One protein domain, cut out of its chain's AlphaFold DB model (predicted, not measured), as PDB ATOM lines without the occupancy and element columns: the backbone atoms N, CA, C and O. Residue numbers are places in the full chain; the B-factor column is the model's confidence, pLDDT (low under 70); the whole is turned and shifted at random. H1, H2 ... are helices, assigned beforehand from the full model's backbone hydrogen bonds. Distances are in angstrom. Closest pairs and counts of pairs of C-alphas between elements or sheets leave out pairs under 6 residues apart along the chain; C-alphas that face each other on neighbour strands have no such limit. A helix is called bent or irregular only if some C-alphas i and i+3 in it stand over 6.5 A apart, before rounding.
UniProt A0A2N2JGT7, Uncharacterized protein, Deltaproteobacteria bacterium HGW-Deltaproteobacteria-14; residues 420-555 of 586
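What this domain is: This is residues 420 to 555 of the 586 residues of an uncharacterized protein of Deltaproteobacteria bacterium HGW-Deltaproteobacteria-14 (UniProt A0A2N2JGT7). The model is a long helical hairpin lengthened by a third helix: the bent helix H1 runs out, H2 folds back beside it, and H3 turns off in another direction after H2, touches the first arm of H1 near its own beginning and runs on past it, while residues 539 to 544 and 546 to 551 of H4 stick out free after H3. Before H1, residues 420 to 450 wind as a long stretch with no named element, of which residues 420 to 427 stand free. The printed part has 136 residues with four named helices, in the order H1, H2, H3, H4, and no named strand; the class is all helix. The whole is extended, with a radius of gyration of the C-alphas of 22.0 A and spans of 67 by 46 by 29 A.

Where its parts are: Start at C-alpha 420, at (16.733, 153.864, 40.611), and read through the stretch with no named element to Asn 450. Find C-alpha 451 at (42.875, 150.555, 33.970), where H1, residues 451 to 479, begins. By its hydrogen bonds H1 was assigned as one helix, but it is bent: C-alphas 466 and 469 are 7.0 A apart. Its arms are H1a, residues 451 to 466, 22.7 A long, and H1b, residues 469 to 479, 15.3 A long. Next come H2, residues 484 to 508, 35.7 A long, and H3, residues 510 to 532, 32.6 A long. H4, residues 539 to 551, is 17.2 A long and ends at C-alpha 551, at (34.543, 164.507, 75.909).

How they stand to each other: Look first at the bend, where H1a and H1b stand at a steep tilt of 43 degrees. H1b and H2 form a helical hairpin; they touch, closest at the C-alphas of Lys 478 and Ala 490, 5.0 A apart, with a shallow tilt of 21 degrees, opposite ways. Of H2, residues 486 to 497 alone touch H1b. Residues 459 to 463 of H1a touch residues 501 to 508 of H2, closest at the C-alphas of Leu 463 and Lys 501, 7.0 A apart, with a shallow tilt of 23 degrees, opposite ways. Residues 452 to 456 of H1a touch residues 512 to 516 of H3, closest at the C-alphas of Phe 456 and Thr 512, 6.0 A apart; the tilt of 35.4 degrees is only just steep, and they run opposite ways. With two of these three touching pairs of helices at a shallow tilt, the packing is mostly aligned, but only just. H2 and H3 meet only through their link. H4 touches no helix and is apart from H3. In H1a, H1b, H2, H3 and H4 every O i to N i+4 pair is within hydrogen-bond range.

The domain as a whole: The two C-alphas farthest apart, those of Arg 482 and His 553, are 69.1 A apart. The printed part has no cut. The links H1 to H2 and H2 to H3 are tight, H3 to H4 is short, and none is long. The mean pLDDT of the printed part is 70.1; it is under 70 in residues 420 to 450, 453, 520 to 521 and 523 to 555.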
ATOM      1  N   VAL A 420      16.196 154.080  39.268       59.03
ATOM      2  CA  VAL A 420      16.733 153.864  40.611       59.03
ATOM      3  C   VAL A 420      17.751 152.748  40.479       59.03
ATOM      4  O   VAL A 420      17.433 151.686  39.935       59.03
ATOM      5  N   ASN A 421      18.966 152.939  40.986       58.00
ATOM      6  CA  ASN A 421      19.870 151.811  41.156       58.00
ATOM      7  C   ASN A 421      19.311 150.922  42.286       58.00
ATOM      8  O   ASN A 421      19.652 151.073  43.459       58.00
ATOM      9  N   ASN A 422      18.363 150.042  41.939       41.12
ATOM     10  CA  ASN A 422      17.545 149.254  42.870       41.12
ATOM     11  C   ASN A 422      18.370 148.326  43.780       41.12
ATOM     12  O   ASN A 422      17.844 147.800  44.757       41.12
ATOM     13  N   ARG A 423      19.673 148.156  43.519       46.56
ATOM     14  CA  ARG A 423      20.590 147.467  44.436       46.56
ATOM     15  C   ARG A 423      21.026 148.300  45.651       46.56
ATOM     16  O   ARG A 423      21.615 147.724  46.562       46.56
ATOM     17  N   GLN A 424      20.777 149.615  45.703       49.16
ATOM     18  CA  GLN A 424      21.563 150.513  46.571       49.16
ATOM     19  C   GLN A 424      20.772 151.409  47.541       49.16
ATOM     20  O   GLN A 424      21.373 151.950  48.466       49.16
ATOM     21  N   ALA A 425      19.441 151.512  47.442       42.59
ATOM     22  CA  ALA A 425      18.664 152.378  48.346       42.59
ATOM     23  C   ALA A 425      18.614 151.887  49.814       42.59
ATOM     24  O   ALA A 425      18.318 152.668  50.716       42.59
ATOM     25  N   GLY A 426      18.904 150.606  50.071       41.25
ATOM     26  CA  GLY A 426      18.726 150.002  51.394       41.25
ATOM     27  C   GLY A 426      19.913 150.100  52.353       41.25
ATOM     28  O   GLY A 426      19.695 149.994  53.556       41.25
ATOM     29  N   ASP A 427      21.157 150.251  51.875       46.53
ATOM     30  CA  ASP A 427      22.317 150.142  52.776       46.53
ATOM     31  C   ASP A 427      23.658 150.547  52.124       46.53
ATOM     32  O   ASP A 427      24.611 149.779  52.193       46.53
ATOM     33  N   ILE A 428      23.796 151.746  51.520       50.22
ATOM     34  CA  ILE A 428      25.093 152.279  50.995       50.22
ATOM     35  C   ILE A 428      26.266 152.026  51.981       50.22
ATOM     36  O   ILE A 428      27.390 151.749  51.573       50.22
ATOM     37  N   LYS A 429      25.971 152.002  53.290       46.53
ATOM     38  CA  LYS A 429      26.890 151.761  54.417       46.53
ATOM     39  C   LYS A 429      27.389 150.317  54.598       46.53
ATOM     40  O   LYS A 429      28.417 150.130  55.240       46.53
ATOM     41  N   LYS A 430      26.706 149.284  54.086       47.00
ATOM     42  CA  LYS A 430      27.177 147.879  54.184       47.00
ATOM     43  C   LYS A 430      28.169 147.485  53.087       47.00
ATOM     44  O   LYS A 430      28.698 146.376  53.127       47.00
ATOM     45  N   TRP A 431      28.414 148.361  52.116       46.28
ATOM     46  CA  TRP A 431      29.108 147.995  50.881       46.28
ATOM     47  C   TRP A 431      30.613 148.298  50.868       46.28
ATOM     48  O   TRP A 431      31.320 147.682  50.068       46.28
ATOM     49  N   GLU A 432      31.128 149.130  51.784       44.97
ATOM     50  CA  GLU A 432      32.575 149.393  51.936       44.97
ATOM     51  C   GLU A 432      33.431 148.117  52.133       44.97
ATOM     52  O   GLU A 432      34.533 148.069  51.587       44.97
ATOM     53  N   PRO A 433      32.965 147.048  52.821       42.12
ATOM     54  CA  PRO A 433      33.729 145.798  52.931       42.12
ATOM     55  C   PRO A 433      33.411 144.743  51.854       42.12
ATOM     56  O   PRO A 433      34.232 143.861  51.611       42.12
ATOM     57  N   ALA A 434      32.232 144.782  51.219       42.50
ATOM     58  CA  ALA A 434      31.762 143.694  50.349       42.50
ATOM     59  C   ALA A 434      32.314 143.786  48.913       42.50
ATOM     60  O   ALA A 434      32.819 142.789  48.397       42.50
ATOM     61  N   TYR A 435      32.317 144.979  48.305       46.53
ATOM     62  CA  TYR A 435      32.898 145.202  46.968       46.53
ATOM     63  C   TYR A 435      34.427 145.300  46.983       46.53
ATOM     64  O   TYR A 435      35.088 144.970  45.999       46.53
ATOM     65  N   ALA A 436      34.994 145.678  48.131       41.28
ATOM     66  CA  ALA A 436      36.423 145.586  48.401       41.28
ATOM     67  C   ALA A 436      36.865 144.167  48.808       41.28
ATOM     68  O   ALA A 436      38.051 143.950  49.039       41.28
ATOM     69  N   SER A 437      35.966 143.180  48.902       44.22
ATOM     70  CA  SER A 437      36.418 141.800  49.079       44.22
ATOM     71  C   SER A 437      37.118 141.336  47.796       44.22
ATOM     72  O   SER A 437      36.615 141.517  46.686       44.22
ATOM     73  N   GLU A 438      38.305 140.745  47.941       49.78
ATOM     74  CA  GLU A 438      39.246 140.397  46.860       49.78
ATOM     75  C   GLU A 438      38.661 139.477  45.757       49.78
ATOM     76  O   GLU A 438      39.329 139.198  44.762       49.78
ATOM     77  N   GLY A 439      37.416 139.008  45.898       47.06
ATOM     78  CA  GLY A 439      36.743 138.076  44.993       47.06
ATOM     79  C   GLY A 439      35.827 138.688  43.923       47.06
ATOM     80  O   GLY A 439      35.706 138.104  42.851       47.06
ATOM     81  N   GLN A 440      35.172 139.835  44.146       53.19
ATOM     82  CA  GLN A 440      34.136 140.301  43.198       53.19
ATOM     83  C   GLN A 440      34.720 141.077  42.013       53.19
ATOM     84  O   GLN A 440      34.412 140.773  40.860       53.19
ATOM     85  N   CYS A 441      35.670 141.979  42.263       51.81
ATOM     86  CA  CYS A 441      36.386 142.682  41.198       51.81
ATOM     87  C   CYS A 441      37.542 141.868  40.588       51.81
ATOM     88  O   CYS A 441      38.366 142.436  39.880       51.81
ATOM     89  N   THR A 442      37.668 140.557  40.835       47.09
ATOM     90  CA  THR A 442      38.721 139.706  40.236       47.09
ATOM     91  C   THR A 442      38.220 138.770  39.139       47.09
ATOM     92  O   THR A 442      39.029 138.385  38.297       47.09
ATOM     93  N   LEU A 443      36.914 138.499  39.036       44.00
ATOM     94  CA  LEU A 443      36.404 137.357  38.261       44.00
ATOM     95  C   LEU A 443      36.051 137.591  36.780       44.00
ATOM     96  O   LEU A 443      35.760 136.619  36.093       44.00
ATOM     97  N   MET A 444      36.131 138.812  36.238       37.81
ATOM     98  CA  MET A 444      35.933 139.030  34.787       37.81
ATOM     99  C   MET A 444      37.080 139.817  34.133       37.81
ATOM    100  O   MET A 444      37.139 141.040  34.285       37.81
ATOM    101  N   PRO A 445      38.042 139.149  33.466       41.47
ATOM    102  CA  PRO A 445      38.990 139.787  32.554       41.47
ATOM    103  C   PRO A 445      38.273 140.270  31.281       41.47
ATOM    104  O   PRO A 445      37.489 139.522  30.706       41.47
ATOM    105  N   GLY A 446      38.567 141.489  30.815       43.25
ATOM    106  CA  GLY A 446      38.118 141.986  29.502       43.25
ATOM    107  C   GLY A 446      36.802 142.772  29.471       43.25
ATOM    108  O   GLY A 446      36.351 143.120  28.390       43.25
ATOM    109  N   THR A 447      36.197 143.070  30.624       41.72
ATOM    110  CA  THR A 447      34.945 143.852  30.715       41.72
ATOM    111  C   THR A 447      35.077 145.158  31.504       41.72
ATOM    112  O   THR A 447      34.090 145.874  31.652       41.72
ATOM    113  N   ARG A 448      36.270 145.471  32.033       56.59
ATOM    114  CA  ARG A 448      36.456 146.567  32.999       56.59
ATOM    115  C   ARG A 448      36.957 147.822  32.320       56.59
ATOM    116  O   ARG A 448      37.972 147.782  31.627       56.59
ATOM    117  N   THR A 449      36.320 148.946  32.613       56.69
ATOM    118  CA  THR A 449      36.712 150.254  32.068       56.69
ATOM    119  C   THR A 449      37.827 150.912  32.882       56.69
ATOM    120  O   THR A 449      38.510 151.813  32.395       56.69
ATOM    121  N   ASN A 450      38.077 150.435  34.110       67.94
ATOM    122  CA  ASN A 450      39.131 150.946  34.982       67.94
ATOM    123  C   ASN A 450      40.512 150.300  34.689       67.94
ATOM    124  O   ASN A 450      40.694 149.099  34.931       67.94
ATOM    125  N   PRO A 451      41.534 151.074  34.255       74.75
ATOM    126  CA  PRO A 451      42.875 150.555  33.970       74.75
ATOM    127  C   PRO A 451      43.554 149.871  35.165       74.75
ATOM    128  O   PRO A 451      44.243 148.864  34.983       74.75
ATOM    129  N   ASP A 452      43.355 150.378  36.387       77.38
ATOM    130  CA  ASP A 452      43.933 149.780  37.593       77.38
ATOM    131  C   ASP A 452      43.236 148.458  37.937       77.38
ATOM    132  O   ASP A 452      43.908 147.479  38.268       77.38
ATOM    133  N   ALA A 453      41.912 148.377  37.765       69.06
ATOM    134  CA  ALA A 453      41.164 147.131  37.936       69.06
ATOM    135  C   ALA A 453      41.574 146.069  36.901       69.06
ATOM    136  O   ALA A 453      41.696 144.891  37.243       69.06
ATOM    137  N   ASN A 454      41.853 146.472  35.656       72.50
ATOM    138  CA  ASN A 454      42.426 145.595  34.630       72.50
ATOM    139  C   ASN A 454      43.837 145.117  35.002       72.50
ATOM    140  O   ASN A 454      44.156 143.934  34.856       72.50
ATOM    141  N   LYS A 455      44.686 146.013  35.519       82.50
ATOM    142  CA  LYS A 455      46.031 145.670  36.002       82.50
ATOM    143  C   LYS A 455      45.979 144.684  37.171       82.50
ATOM    144  O   LYS A 455      46.734 143.711  37.177       82.50
ATOM    145  N   PHE A 456      45.074 144.898  38.125       79.38
ATOM    146  CA  PHE A 456      44.856 143.990  39.248       79.38
ATOM    147  C   PHE A 456      44.352 142.617  38.784       79.38
ATOM    148  O   PHE A 456      44.913 141.599  39.185       79.38
ATOM    149  N   GLY A 457      43.382 142.574  37.862       70.44
ATOM    150  CA  GLY A 457      42.892 141.327  37.261       70.44
ATOM    151  C   GLY A 457      44.005 140.509  36.597       70.44
ATOM    152  O   GLY A 457      44.179 139.335  36.915       70.44
ATOM    153  N   LYS A 458      44.837 141.149  35.761       82.25
ATOM    154  CA  LYS A 458      46.014 140.505  35.140       82.25
ATOM    155  C   LYS A 458      47.025 139.998  36.176       82.25
ATOM    156  O   LYS A 458      47.640 138.951  35.977       82.25
ATOM    157  N   CYS A 459      47.202 140.721  37.283       87.06
ATOM    158  CA  CYS A 459      48.066 140.289  38.383       87.06
ATOM    159  C   CYS A 459      47.539 139.006  39.044       87.06
ATOM    160  O   CYS A 459      48.284 138.037  39.204       87.06
ATOM    161  N   MET A 460      46.240 138.964  39.353       84.62
ATOM    162  CA  MET A 460      45.588 137.796  39.953       84.62
ATOM    163  C   MET A 460      45.602 136.580  39.024       84.62
ATOM    164  O   MET A 460      45.880 135.468  39.475       84.62
ATOM    165  N   GLU A 461      45.396 136.779  37.720       81.56
ATOM    166  CA  GLU A 461      45.532 135.722  36.713       81.56
ATOM    167  C   GLU A 461      46.960 135.150  36.687       81.56
ATOM    168  O   GLU A 461      47.152 133.931  36.682       81.56
ATOM    169  N   ALA A 462      47.979 136.013  36.752       88.50
ATOM    170  CA  ALA A 462      49.374 135.586  36.807       88.50
ATOM    171  C   ALA A 462      49.693 134.781  38.082       88.50
ATOM    172  O   ALA A 462      50.412 133.777  38.006       88.50
ATOM    173  N   LEU A 463      49.141 135.172  39.239       88.19
ATOM    174  CA  LEU A 463      49.242 134.383  40.471       88.19
ATOM    175  C   LEU A 463      48.549 133.029  40.316       88.19
ATOM    176  O   LEU A 463      49.152 131.997  40.615       88.19
ATOM    177  N   HIS A 464      47.318 133.007  39.804       86.12
ATOM    178  CA  HIS A 464      46.576 131.768  39.598       86.12
ATOM    179  C   HIS A 464      47.349 130.808  38.686       86.12
ATOM    180  O   HIS A 464      47.613 129.671  39.073       86.12
ATOM    181  N   LYS A 465      47.835 131.286  37.536       91.25
ATOM    182  CA  LYS A 465      48.647 130.495  36.598       91.25
ATOM    183  C   LYS A 465      49.919 129.929  37.240       91.25
ATOM    184  O   LYS A 465      50.334 128.820  36.913       91.25
ATOM    185  N   ARG A 466      50.544 130.669  38.164       94.75
ATOM    186  CA  ARG A 466      51.775 130.253  38.862       94.75
ATOM    187  C   ARG A 466      51.523 129.223  39.965       94.75
ATOM    188  O   ARG A 466      52.349 128.325  40.154       94.75
ATOM    189  N   PHE A 467      50.442 129.380  40.726       93.50
ATOM    190  CA  PHE A 467      50.205 128.606  41.946       93.50
ATOM    191  C   PHE A 467      49.194 127.468  41.763       93.50
ATOM    192  O   PHE A 467      49.377 126.425  42.388       93.50
ATOM    193  N   ALA A 468      48.200 127.584  40.875       89.75
ATOM    194  CA  ALA A 468      47.174 126.552  40.679       89.75
ATOM    195  C   ALA A 468      47.744 125.162  40.322       89.75
ATOM    196  O   ALA A 468      47.349 124.191  40.971       89.75
ATOM    197  N   PRO A 469      48.743 125.016  39.419       94.88
ATOM    198  CA  PRO A 469      49.354 123.707  39.161       94.88
ATOM    199  C   PRO A 469      50.059 123.121  40.395       94.88
ATOM    200  O   PRO A 469      50.069 121.907  40.597       94.88
ATOM    201  N   LYS A 470      50.631 123.981  41.251       96.38
ATOM    202  CA  LYS A 470      51.307 123.562  42.489       96.38
ATOM    203  C   LYS A 470      50.299 123.069  43.525       96.38
ATOM    204  O   LYS A 470      50.561 122.043  44.152       96.38
ATOM    205  N   TYR A 471      49.161 123.756  43.669       92.56
ATOM    206  CA  TYR A 471      48.052 123.288  44.506       92.56
ATOM    207  C   TYR A 471      47.514 121.955  44.019       92.56
ATOM    208  O   TYR A 471      47.423 121.033  44.818       92.56
ATOM    209  N   ALA A 472      47.223 121.820  42.722       92.19
ATOM    210  CA  ALA A 472      46.706 120.574  42.160       92.19
ATOM    211  C   ALA A 472      47.647 119.390  42.451       92.19
ATOM    212  O   ALA A 472      47.206 118.329  42.889       92.19
ATOM    213  N   ALA A 473      48.961 119.589  42.295       95.19
ATOM    214  CA  ALA A 473      49.954 118.573  42.633       95.19
ATOM    215  C   ALA A 473      50.003 118.253  44.141       95.19
ATOM    216  O   ALA A 473      50.148 117.089  44.511       95.19
ATOM    217  N   ALA A 474      49.889 119.260  45.014       94.12
ATOM    218  CA  ALA A 474      49.923 119.070  46.465       94.12
ATOM    219  C   ALA A 474      48.636 118.423  47.011       94.12
ATOM    220  O   ALA A 474      48.717 117.562  47.883       94.12
ATOM    221  N   ILE A 475      47.471 118.765  46.452       93.94
ATOM    222  CA  ILE A 475      46.183 118.122  46.744       93.94
ATOM    223  C   ILE A 475      46.226 116.658  46.311       93.94
ATOM    224  O   ILE A 475      45.971 115.782  47.130       93.94
ATOM    225  N   LYS A 476      46.673 116.365  45.083       96.31
ATOM    226  CA  LYS A 476      46.837 114.980  44.620       96.31
ATOM    227  C   LYS A 476      47.794 114.182  45.514       96.31
ATOM    228  O   LYS A 476      47.546 113.014  45.799       96.31
ATOM    229  N   ALA A 477      48.884 114.798  45.980       94.69
ATOM    230  CA  ALA A 477      49.807 114.169  46.927       94.69
ATOM    231  C   ALA A 477      49.147 113.885  48.289       94.69
ATOM    232  O   ALA A 477      49.379 112.827  48.863       94.69
ATOM    233  N   LYS A 478      48.294 114.794  48.776       95.62
ATOM    234  CA  LYS A 478      47.497 114.608  49.996       95.62
ATOM    235  C   LYS A 478      46.494 113.460  49.841       95.62
ATOM    236  O   LYS A 478      46.403 112.619  50.727       95.62
ATOM    237  N   GLU A 479      45.779 113.403  48.720       95.06
ATOM    238  CA  GLU A 479      44.769 112.374  48.419       95.06
ATOM    239  C   GLU A 479      45.375 110.976  48.225       95.06
ATOM    240  O   GLU A 479      44.745 109.973  48.546       95.06
ATOM    241  N   THR A 480      46.607 110.898  47.716       95.75
ATOM    242  CA  THR A 480      47.311 109.628  47.453       95.75
ATOM    243  C   THR A 480      48.239 109.190  48.592       95.75
ATOM    244  O   THR A 480      48.893 108.147  48.486       95.75
ATOM    245  N   ALA A 481      48.305 109.952  49.688       94.62
ATOM    246  CA  ALA A 481      49.152 109.646  50.834       94.62
ATOM    247  C   ALA A 481      48.690 108.362  51.543       94.62
ATOM    248  O   ALA A 481      47.557 108.257  52.002       94.62
ATOM    249  N   ARG A 482      49.594 107.381  51.668       95.94
ATOM    250  CA  ARG A 482      49.330 106.093  52.343       95.94
ATOM    251  C   ARG A 482      49.828 106.033  53.787       95.94
ATOM    252  O   ARG A 482      49.634 105.026  54.457       95.94
ATOM    253  N   THR A 483      50.500 107.082  54.255       96.25
ATOM    254  CA  THR A 483      51.042 107.172  55.615       96.25
ATOM    255  C   THR A 483      50.740 108.545  56.218       96.25
ATOM    256  O   THR A 483      50.673 109.526  55.469       96.25
ATOM    257  N   PRO A 484      50.620 108.651  57.556       92.06
ATOM    258  CA  PRO A 484      50.437 109.938  58.229       92.06
ATOM    259  C   PRO A 484      51.530 110.955  57.873       92.06
ATOM    260  O   PRO A 484      51.227 112.077  57.489       92.06
ATOM    261  N   GLY A 485      52.800 110.535  57.854       94.56
ATOM    262  CA  GLY A 485      53.910 111.428  57.500       94.56
ATOM    263  C   GLY A 485      53.845 111.974  56.066       94.56
ATOM    264  O   GLY A 485      54.189 113.133  55.837       94.56
ATOM    265  N   ALA A 486      53.374 111.181  55.094       90.94
ATOM    266  CA  ALA A 486      53.178 111.652  53.720       90.94
ATOM    267  C   ALA A 486      52.002 112.637  53.612       90.94
ATOM    268  O   ALA A 486      52.085 113.615  52.865       90.94
ATOM    269  N   TYR A 487      50.934 112.404  54.381       94.75
ATOM    270  CA  TYR A 487      49.795 113.312  54.472       94.75
ATOM    271  C   TYR A 487      50.209 114.656  55.087       94.75
ATOM    272  O   TYR A 487      49.974 115.703  54.482       94.75
ATOM    273  N   ASP A 488      50.911 114.634  56.222       94.25
ATOM    274  CA  ASP A 488      51.393 115.837  56.910       94.25
ATOM    275  C   ASP A 488      52.356 116.643  56.033       94.25
ATOM    276  O   ASP A 488      52.265 117.871  55.952       94.25
ATOM    277  N   ALA A 489      53.242 115.962  55.299       94.50
ATOM    278  CA  ALA A 489      54.124 116.606  54.331       94.50
ATOM    279  C   ALA A 489      53.342 117.286  53.192       94.50
ATOM    280  O   ALA A 489      53.688 118.400  52.788       94.50
ATOM    281  N   ALA A 490      52.275 116.657  52.685       91.38
ATOM    282  CA  ALA A 490      51.417 117.245  51.660       91.38
ATOM    283  C   ALA A 490      50.618 118.448  52.191       91.38
ATOM    284  O   ALA A 490      50.549 119.473  51.512       91.38
ATOM    285  N   VAL A 491      50.094 118.382  53.419       93.06
ATOM    286  CA  VAL A 491      49.424 119.515  54.086       93.06
ATOM    287  C   VAL A 491      50.393 120.679  54.296       93.06
ATOM    288  O   VAL A 491      50.086 121.805  53.908       93.06
ATOM    289  N   LYS A 492      51.596 120.419  54.817       95.88
ATOM    290  CA  LYS A 492      52.636 121.444  54.991       95.88
ATOM    291  C   LYS A 492      53.049 122.069  53.656       95.88
ATOM    292  O   LYS A 492      53.327 123.264  53.585       95.88
ATOM    293  N   ARG A 493      53.060 121.281  52.575       95.31
ATOM    294  CA  ARG A 493      53.301 121.785  51.219       95.31
ATOM    295  C   ARG A 493      52.178 122.705  50.746       95.31
ATOM    296  O   ARG A 493      52.496 123.736  50.167       95.31
ATOM    297  N   ILE A 494      50.911 122.362  50.991       92.88
ATOM    298  CA  ILE A 494      49.766 123.240  50.690       92.88
ATOM    299  C   ILE A 494      49.927 124.569  51.437       92.88
ATOM    300  O   ILE A 494      49.983 125.605  50.786       92.88
ATOM    301  N   GLN A 495      50.170 124.531  52.752       94.00
ATOM    302  CA  GLN A 495      50.396 125.734  53.570       94.00
ATOM    303  C   GLN A 495      51.577 126.584  53.071       94.00
ATOM    304  O   GLN A 495      51.520 127.811  53.074       94.00
ATOM    305  N   GLY A 496      52.663 125.951  52.617       95.44
ATOM    306  CA  GLY A 496      53.798 126.661  52.025       95.44
ATOM    307  C   GLY A 496      53.470 127.308  50.675       95.44
ATOM    308  O   GLY A 496      54.004 128.371  50.359       95.44
ATOM    309  N   ILE A 497      52.593 126.688  49.878       93.56
ATOM    310  CA  ILE A 497      52.079 127.258  48.627       93.56
ATOM    311  C   ILE A 497      51.149 128.441  48.936       93.56
ATOM    312  O   ILE A 497      51.308 129.468  48.280       93.56
ATOM    313  N   ASP A 498      50.268 128.327  49.941       88.88
ATOM    314  CA  ASP A 498      49.427 129.426  50.443       88.88
ATOM    315  C   ASP A 498      50.297 130.621  50.853       88.88
ATOM    316  O   ASP A 498      50.223 131.680  50.238       88.88
ATOM    317  N   ALA A 499      51.238 130.427  51.783       93.31
ATOM    318  CA  ALA A 499      52.103 131.502  52.269       93.31
ATOM    319  C   ALA A 499      52.952 132.150  51.156       93.31
ATOM    320  O   ALA A 499      53.200 133.358  51.163       93.31
ATOM    321  N   ALA A 500      53.418 131.361  50.179       94.38
ATOM    322  CA  ALA A 500      54.158 131.886  49.034       94.38
ATOM    323  C   ALA A 500      53.262 132.682  48.075       94.38
ATOM    324  O   ALA A 500      53.703 133.706  47.546       94.38
ATOM    325  N   LYS A 501      52.024 132.226  47.854       91.62
ATOM    326  CA  LYS A 501      51.021 132.942  47.064       91.62
ATOM    327  C   LYS A 501      50.652 134.258  47.738       91.62
ATOM    328  O   LYS A 501      50.655 135.274  47.051       91.62
ATOM    329  N   ASP A 502      50.430 134.252  49.048       89.12
ATOM    330  CA  ASP A 502      50.108 135.449  49.828       89.12
ATOM    331  C   ASP A 502      51.253 136.457  49.765       89.12
ATOM    332  O   ASP A 502      51.050 137.615  49.424       89.12
ATOM    333  N   LYS A 503      52.501 136.015  49.961       94.12
ATOM    334  CA  LYS A 503      53.669 136.895  49.822       94.12
ATOM    335  C   LYS A 503      53.801 137.486  48.413       94.12
ATOM    336  O   LYS A 503      54.182 138.649  48.260       94.12
ATOM    337  N   ASP A 504      53.523 136.697  47.377       93.25
ATOM    338  CA  ASP A 504      53.524 137.193  46.001       93.25
ATOM    339  C   ASP A 504      52.374 138.177  45.757       93.25
ATOM    340  O   ASP A 504      52.593 139.197  45.101       93.25
ATOM    341  N   TYR A 505      51.190 137.927  46.316       90.38
ATOM    342  CA  TYR A 505      50.045 138.832  46.278       90.38
ATOM    343  C   TYR A 505      50.354 140.173  46.944       90.38
ATOM    344  O   TYR A 505      50.248 141.213  46.291       90.38
ATOM    345  N   GLU A 506      50.833 140.139  48.185       91.88
ATOM    346  CA  GLU A 506      51.264 141.296  48.974       91.88
ATOM    347  C   GLU A 506      52.253 142.177  48.209       91.88
ATOM    348  O   GLU A 506      52.152 143.402  48.185       91.88
ATOM    349  N   ARG A 507      53.201 141.545  47.515       93.94
ATOM    350  CA  ARG A 507      54.227 142.255  46.755       93.94
ATOM    351  C   ARG A 507      53.725 142.801  45.420       93.94
ATOM    352  O   ARG A 507      54.124 143.893  45.027       93.94
ATOM    353  N   SER A 508      52.955 142.013  44.671       89.38
ATOM    354  CA  SER A 508      52.679 142.299  43.254       89.38
ATOM    355  C   SER A 508      51.291 142.872  42.995       89.38
ATOM    356  O   SER A 508      51.154 143.755  42.146       89.38
ATOM    357  N   CYS A 509      50.274 142.419  43.728       86.38
ATOM    358  CA  CYS A 509      48.885 142.783  43.469       86.38
ATOM    359  C   CYS A 509      48.339 143.775  44.507       86.38
ATOM    360  O   CYS A 509      47.657 144.727  44.111       86.38
ATOM    361  N   ARG A 510      48.698 143.634  45.795       86.88
ATOM    362  CA  ARG A 510      48.175 144.478  46.887       86.88
ATOM    363  C   ARG A 510      48.363 145.987  46.674       86.88
ATOM    364  O   ARG A 510      47.397 146.709  46.893       86.88
ATOM    365  N   PRO A 511      49.500 146.511  46.171       90.94
ATOM    366  CA  PRO A 511      49.631 147.953  45.937       90.94
ATOM    367  C   PRO A 511      48.615 148.505  44.926       90.94
ATOM    368  O   PRO A 511      48.136 149.627  45.070       90.94
ATOM    369  N   THR A 512      48.268 147.714  43.905       82.88
ATOM    370  CA  THR A 512      47.248 148.102  42.915       82.88
ATOM    371  C   THR A 512      45.853 148.021  43.534       82.88
ATOM    372  O   THR A 512      45.045 148.921  43.331       82.88
ATOM    373  N   PHE A 513      45.591 146.985  44.334       78.00
ATOM    374  CA  PHE A 513      44.336 146.835  45.069       78.00
ATOM    375  C   PHE A 513      44.089 147.983  46.060       78.00
ATOM    376  O   PHE A 513      43.025 148.591  46.028       78.00
ATOM    377  N   GLU A 514      45.079 148.347  46.878       81.38
ATOM    378  CA  GLU A 514      44.966 149.459  47.835       81.38
ATOM    379  C   GLU A 514      44.704 150.797  47.136       81.38
ATOM    380  O   GLU A 514      43.958 151.633  47.649       81.38
ATOM    381  N   LYS A 515      45.267 150.994  45.937       83.69
ATOM    382  CA  LYS A 515      44.963 152.161  45.105       83.69
ATOM    383  C   LYS A 515      43.490 152.175  44.681       83.69
ATOM    384  O   LYS A 515      42.818 153.173  44.919       83.69
ATOM    385  N   ILE A 516      42.983 151.068  44.129       72.38
ATOM    386  CA  ILE A 516      41.566 150.930  43.740       72.38
ATOM    387  C   ILE A 516      40.659 151.179  44.950       72.38
ATOM    388  O   ILE A 516      39.723 151.966  44.855       72.38
ATOM    389  N   ARG A 517      40.966 150.561  46.098       73.00
ATOM    390  CA  ARG A 517      40.214 150.718  47.351       73.00
ATOM    391  C   ARG A 517      40.145 152.180  47.790       73.00
ATOM    392  O   ARG A 517      39.075 152.662  48.146       73.00
ATOM    393  N   LYS A 518      41.273 152.894  47.739       77.00
ATOM    394  CA  LYS A 518      41.344 154.318  48.090       77.00
ATOM    395  C   LYS A 518      40.540 155.191  47.126       77.00
ATOM    396  O   LYS A 518      39.853 156.103  47.575       77.00
ATOM    397  N   ASP A 519      40.629 154.932  45.826       73.56
ATOM    398  CA  ASP A 519      39.883 155.695  44.821       73.56
ATOM    399  C   ASP A 519      38.371 155.445  44.941       73.56
ATOM    400  O   ASP A 519      37.585 156.381  44.818       73.56
ATOM    401  N   PHE A 520      37.967 154.217  45.272       67.75
ATOM    402  CA  PHE A 520      36.570 153.868  45.525       67.75
ATOM    403  C   PHE A 520      36.028 154.504  46.806       67.75
ATOM    404  O   PHE A 520      34.942 155.067  46.789       67.75
ATOM    405  N   SER A 521      36.804 154.493  47.894       68.38
ATOM    406  CA  SER A 521      36.444 155.196  49.133       68.38
ATOM    407  C   SER A 521      36.201 156.689  48.879       68.38
ATOM    408  O   SER A 521      35.155 157.203  49.253       68.38
ATOM    409  N   LYS A 522      37.072 157.362  48.113       73.94
ATOM    410  CA  LYS A 522      36.845 158.764  47.719       73.94
ATOM    411  C   LYS A 522      35.594 158.968  46.866       73.94
ATOM    412  O   LYS A 522      34.947 160.004  46.975       73.94
ATOM    413  N   ALA A 523      35.285 158.034  45.967       66.69
ATOM    414  CA  ALA A 523      34.063 158.096  45.169       66.69
ATOM    415  C   ALA A 523      32.821 157.974  46.063       66.69
ATOM    416  O   ALA A 523      31.895 158.765  45.922       66.69
ATOM    417  N   VAL A 524      32.830 157.048  47.029       65.19
ATOM    418  CA  VAL A 524      31.763 156.905  48.032       65.19
ATOM    419  C   VAL A 524      31.588 158.189  48.843       65.19
ATOM    420  O   VAL A 524      30.456 158.645  48.991       65.19
ATOM    421  N   ASP A 525      32.684 158.802  49.298       67.56
ATOM    422  CA  ASP A 525      32.641 160.079  50.018       67.56
ATOM    423  C   ASP A 525      31.973 161.165  49.162       67.56
ATOM    424  O   ASP A 525      31.011 161.790  49.596       67.56
ATOM    425  N   ARG A 526      32.395 161.327  47.899       68.81
ATOM    426  CA  ARG A 526      31.810 162.319  46.974       68.81
ATOM    427  C   ARG A 526      30.329 162.080  46.686       68.81
ATOM    428  O   ARG A 526      29.563 163.036  46.580       68.81
ATOM    429  N   VAL A 527      29.909 160.821  46.584       62.75
ATOM    430  CA  VAL A 527      28.488 160.470  46.458       62.75
ATOM    431  C   VAL A 527      27.723 160.872  47.719       62.75
ATOM    432  O   VAL A 527      26.646 161.460  47.623       62.75
ATOM    433  N   ALA A 528      28.274 160.602  48.904       61.06
ATOM    434  CA  ALA A 528      27.657 160.994  50.164       61.06
ATOM    435  C   ALA A 528      27.533 162.527  50.296       61.06
ATOM    436  O   ALA A 528      26.487 163.006  50.746       61.06
ATOM    437  N   ASP A 529      28.533 163.290  49.842       65.12
ATOM    438  CA  ASP A 529      28.480 164.760  49.767       65.12
ATOM    439  C   ASP A 529      27.323 165.223  48.887       65.12
ATOM    440  O   ASP A 529      26.475 166.011  49.314       65.12
ATOM    441  N   ALA A 530      27.275 164.700  47.658       61.31
ATOM    442  CA  ALA A 530      26.288 165.082  46.659       61.31
ATOM    443  C   ALA A 530      24.856 164.783  47.127       61.31
ATOM    444  O   ALA A 530      23.954 165.590  46.913       61.31
ATOM    445  N   MET A 531      24.645 163.654  47.813       59.97
ATOM    446  CA  MET A 531      23.323 163.261  48.308       59.97
ATOM    447  C   MET A 531      22.874 164.027  49.560       59.97
ATOM    448  O   MET A 531      21.673 164.145  49.795       59.97
ATOM    449  N   THR A 532      23.803 164.514  50.390       60.69
ATOM    450  CA  THR A 532      23.469 165.164  51.674       60.69
ATOM    451  C   THR A 532      23.588 166.686  51.650       60.69
ATOM    452  O   THR A 532      23.128 167.341  52.587       60.69
ATOM    453  N   GLY A 533      24.193 167.265  50.607       50.66
ATOM    454  CA  GLY A 533      24.445 168.707  50.515       50.66
ATOM    455  C   GLY A 533      25.438 169.227  51.566       50.66
ATOM    456  O   GLY A 533      25.534 170.435  51.777       50.66
ATOM    457  N   GLN A 534      26.161 168.333  52.246       41.94
ATOM    458  CA  GLN A 534      27.170 168.635  53.260       41.94
ATOM    459  C   GLN A 534      28.433 167.835  52.952       41.94
ATOM    460  O   GLN A 534      28.330 166.680  52.560       41.94
ATOM    461  N   ALA A 535      29.615 168.414  53.181       46.16
ATOM    462  CA  ALA A 535      30.867 167.668  53.072       46.16
ATOM    463  C   ALA A 535      30.832 166.448  54.011       46.16
ATOM    464  O   ALA A 535      30.683 166.577  55.236       46.16
ATOM    465  N   TYR A 536      30.948 165.262  53.431       41.00
ATOM    466  CA  TYR A 536      31.058 164.000  54.122       41.00
ATOM    467  C   TYR A 536      32.322 164.052  54.950       41.00
ATOM    468  O   TYR A 536      33.410 164.461  54.547       41.00
ATOM    469  N   THR A 537      32.125 163.678  56.193       45.31
ATOM    470  CA  THR A 537      33.158 163.645  57.195       45.31
ATOM    471  C   THR A 537      33.297 162.188  57.552       45.31
ATOM    472  O   THR A 537      32.327 161.605  58.041       45.31
ATOM    473  N   ASP A 538      34.472 161.624  57.235       46.62
ATOM    474  CA  ASP A 538      34.852 160.229  57.487       46.62
ATOM    475  C   ASP A 538      34.235 159.759  58.810       46.62
ATOM    476  O   ASP A 538      34.261 160.476  59.812       46.62
ATOM    477  N   HIS A 539      33.642 158.568  58.828       43.88
ATOM    478  CA  HIS A 539      33.049 157.985  60.024       43.88
ATOM    479  C   HIS A 539      34.045 157.923  61.188       43.88
ATOM    480  O   HIS A 539      33.621 158.066  62.333       43.88
ATOM    481  N   VAL A 540      35.350 157.797  60.921       42.91
ATOM    482  CA  VAL A 540      36.408 157.911  61.933       42.91
ATOM    483  C   VAL A 540      36.506 159.336  62.475       42.91
ATOM    484  O   VAL A 540      36.612 159.510  63.684       42.91
ATOM    485  N   ASP A 541      36.392 160.355  61.627       46.81
ATOM    486  CA  ASP A 541      36.423 161.767  62.024       46.81
ATOM    487  C   ASP A 541      35.101 162.267  62.614       46.81
ATOM    488  O   ASP A 541      35.091 163.221  63.390       46.81
ATOM    489  N   ARG A 542      33.968 161.653  62.267       45.34
ATOM    490  CA  ARG A 542      32.663 161.911  62.887       45.34
ATOM    491  C   ARG A 542      32.533 161.148  64.205       45.34
ATOM    492  O   ARG A 542      31.936 161.678  65.132       45.34
ATOM    493  N   ALA A 543      33.113 159.951  64.326       44.12
ATOM    494  CA  ALA A 543      33.243 159.234  65.595       44.12
ATOM    495  C   ALA A 543      34.269 159.903  66.513       44.12
ATOM    496  O   ALA A 543      33.988 160.018  67.697       44.12
ATOM    497  N   LYS A 544      35.389 160.413  65.980       47.66
ATOM    498  CA  LYS A 544      36.318 161.283  66.714       47.66
ATOM    499  C   LYS A 544      35.634 162.566  67.132       47.66
ATOM    500  O   LYS A 544      35.590 162.810  68.317       47.66
ATOM    501  N   ARG A 545      34.975 163.305  66.233       51.16
ATOM    502  CA  ARG A 545      34.231 164.514  66.628       51.16
ATOM    503  C   ARG A 545      33.133 164.235  67.632       51.16
ATOM    504  O   ARG A 545      33.037 164.970  68.592       51.16
ATOM    505  N   LYS A 546      32.352 163.166  67.476       54.88
ATOM    506  CA  LYS A 546      31.365 162.778  68.493       54.88
ATOM    507  C   LYS A 546      32.019 162.323  69.793       54.88
ATOM    508  O   LYS A 546      31.425 162.525  70.841       54.88
ATOM    509  N   ALA A 547      33.199 161.708  69.752       50.59
ATOM    510  CA  ALA A 547      33.970 161.356  70.942       50.59
ATOM    511  C   ALA A 547      34.592 162.595  71.606       50.59
ATOM    512  O   ALA A 547      34.602 162.659  72.827       50.59
ATOM    513  N   ASP A 548      35.021 163.586  70.828       53.38
ATOM    514  CA  ASP A 548      35.602 164.855  71.264       53.38
ATOM    515  C   ASP A 548      34.504 165.801  71.796       53.38
ATOM    516  O   ASP A 548      34.662 166.407  72.852       53.38
ATOM    517  N   GLU A 549      33.338 165.852  71.145       53.62
ATOM    518  CA  GLU A 549      32.114 166.529  71.608       53.62
ATOM    519  C   GLU A 549      31.555 165.849  72.866       53.62
ATOM    520  O   GLU A 549      31.181 166.529  73.820       53.62
ATOM    521  N   ALA A 550      31.560 164.511  72.924       49.47
ATOM    522  CA  ALA A 550      31.192 163.767  74.131       49.47
ATOM    523  C   ALA A 550      32.241 163.880  75.250       49.47
ATOM    524  O   ALA A 550      31.892 163.684  76.412       49.47
ATOM    525  N   ALA A 551      33.500 164.192  74.932       47.47
ATOM    526  CA  ALA A 551      34.543 164.507  75.909       47.47
ATOM    527  C   ALA A 551      34.453 165.965  76.405       47.47
ATOM    528  O   ALA A 551      34.916 166.262  77.504       47.47
ATOM    529  N   GLY A 552      33.812 166.857  75.640       47.91
ATOM    530  CA  GLY A 552      33.511 168.246  76.013       47.91
ATOM    531  C   GLY A 552      32.311 168.422  76.955       47.91
ATOM    532  O   GLY A 552      32.068 169.522  77.456       47.91
ATOM    533  N   HIS A 553      31.566 167.355  77.248       44.56
ATOM    534  CA  HIS A 553      30.539 167.335  78.286       44.56
ATOM    535  C   HIS A 553      30.942 166.340  79.371       44.56
ATOM    536  O   HIS A 553      31.004 165.137  79.136       44.56
ATOM    537  N   GLN A 554      31.260 166.867  80.559       44.47
ATOM    538  CA  GLN A 554      31.671 166.088  81.726       44.47
ATOM    539  C   GLN A 554      30.704 164.922  81.957       44.47
ATOM    540  O   GLN A 554      29.555 165.115  82.356       44.47
ATOM    541  N   ARG A 555      31.178 163.694  81.719       46.53
ATOM    542  CA  ARG A 555      30.491 162.496  82.201       46.53
ATOM    543  C   ARG A 555      30.559 162.497  83.729       46.53
ATOM    544  O   ARG A 555      31.655 162.702  84.255       46.53
TER     545      ARG A 555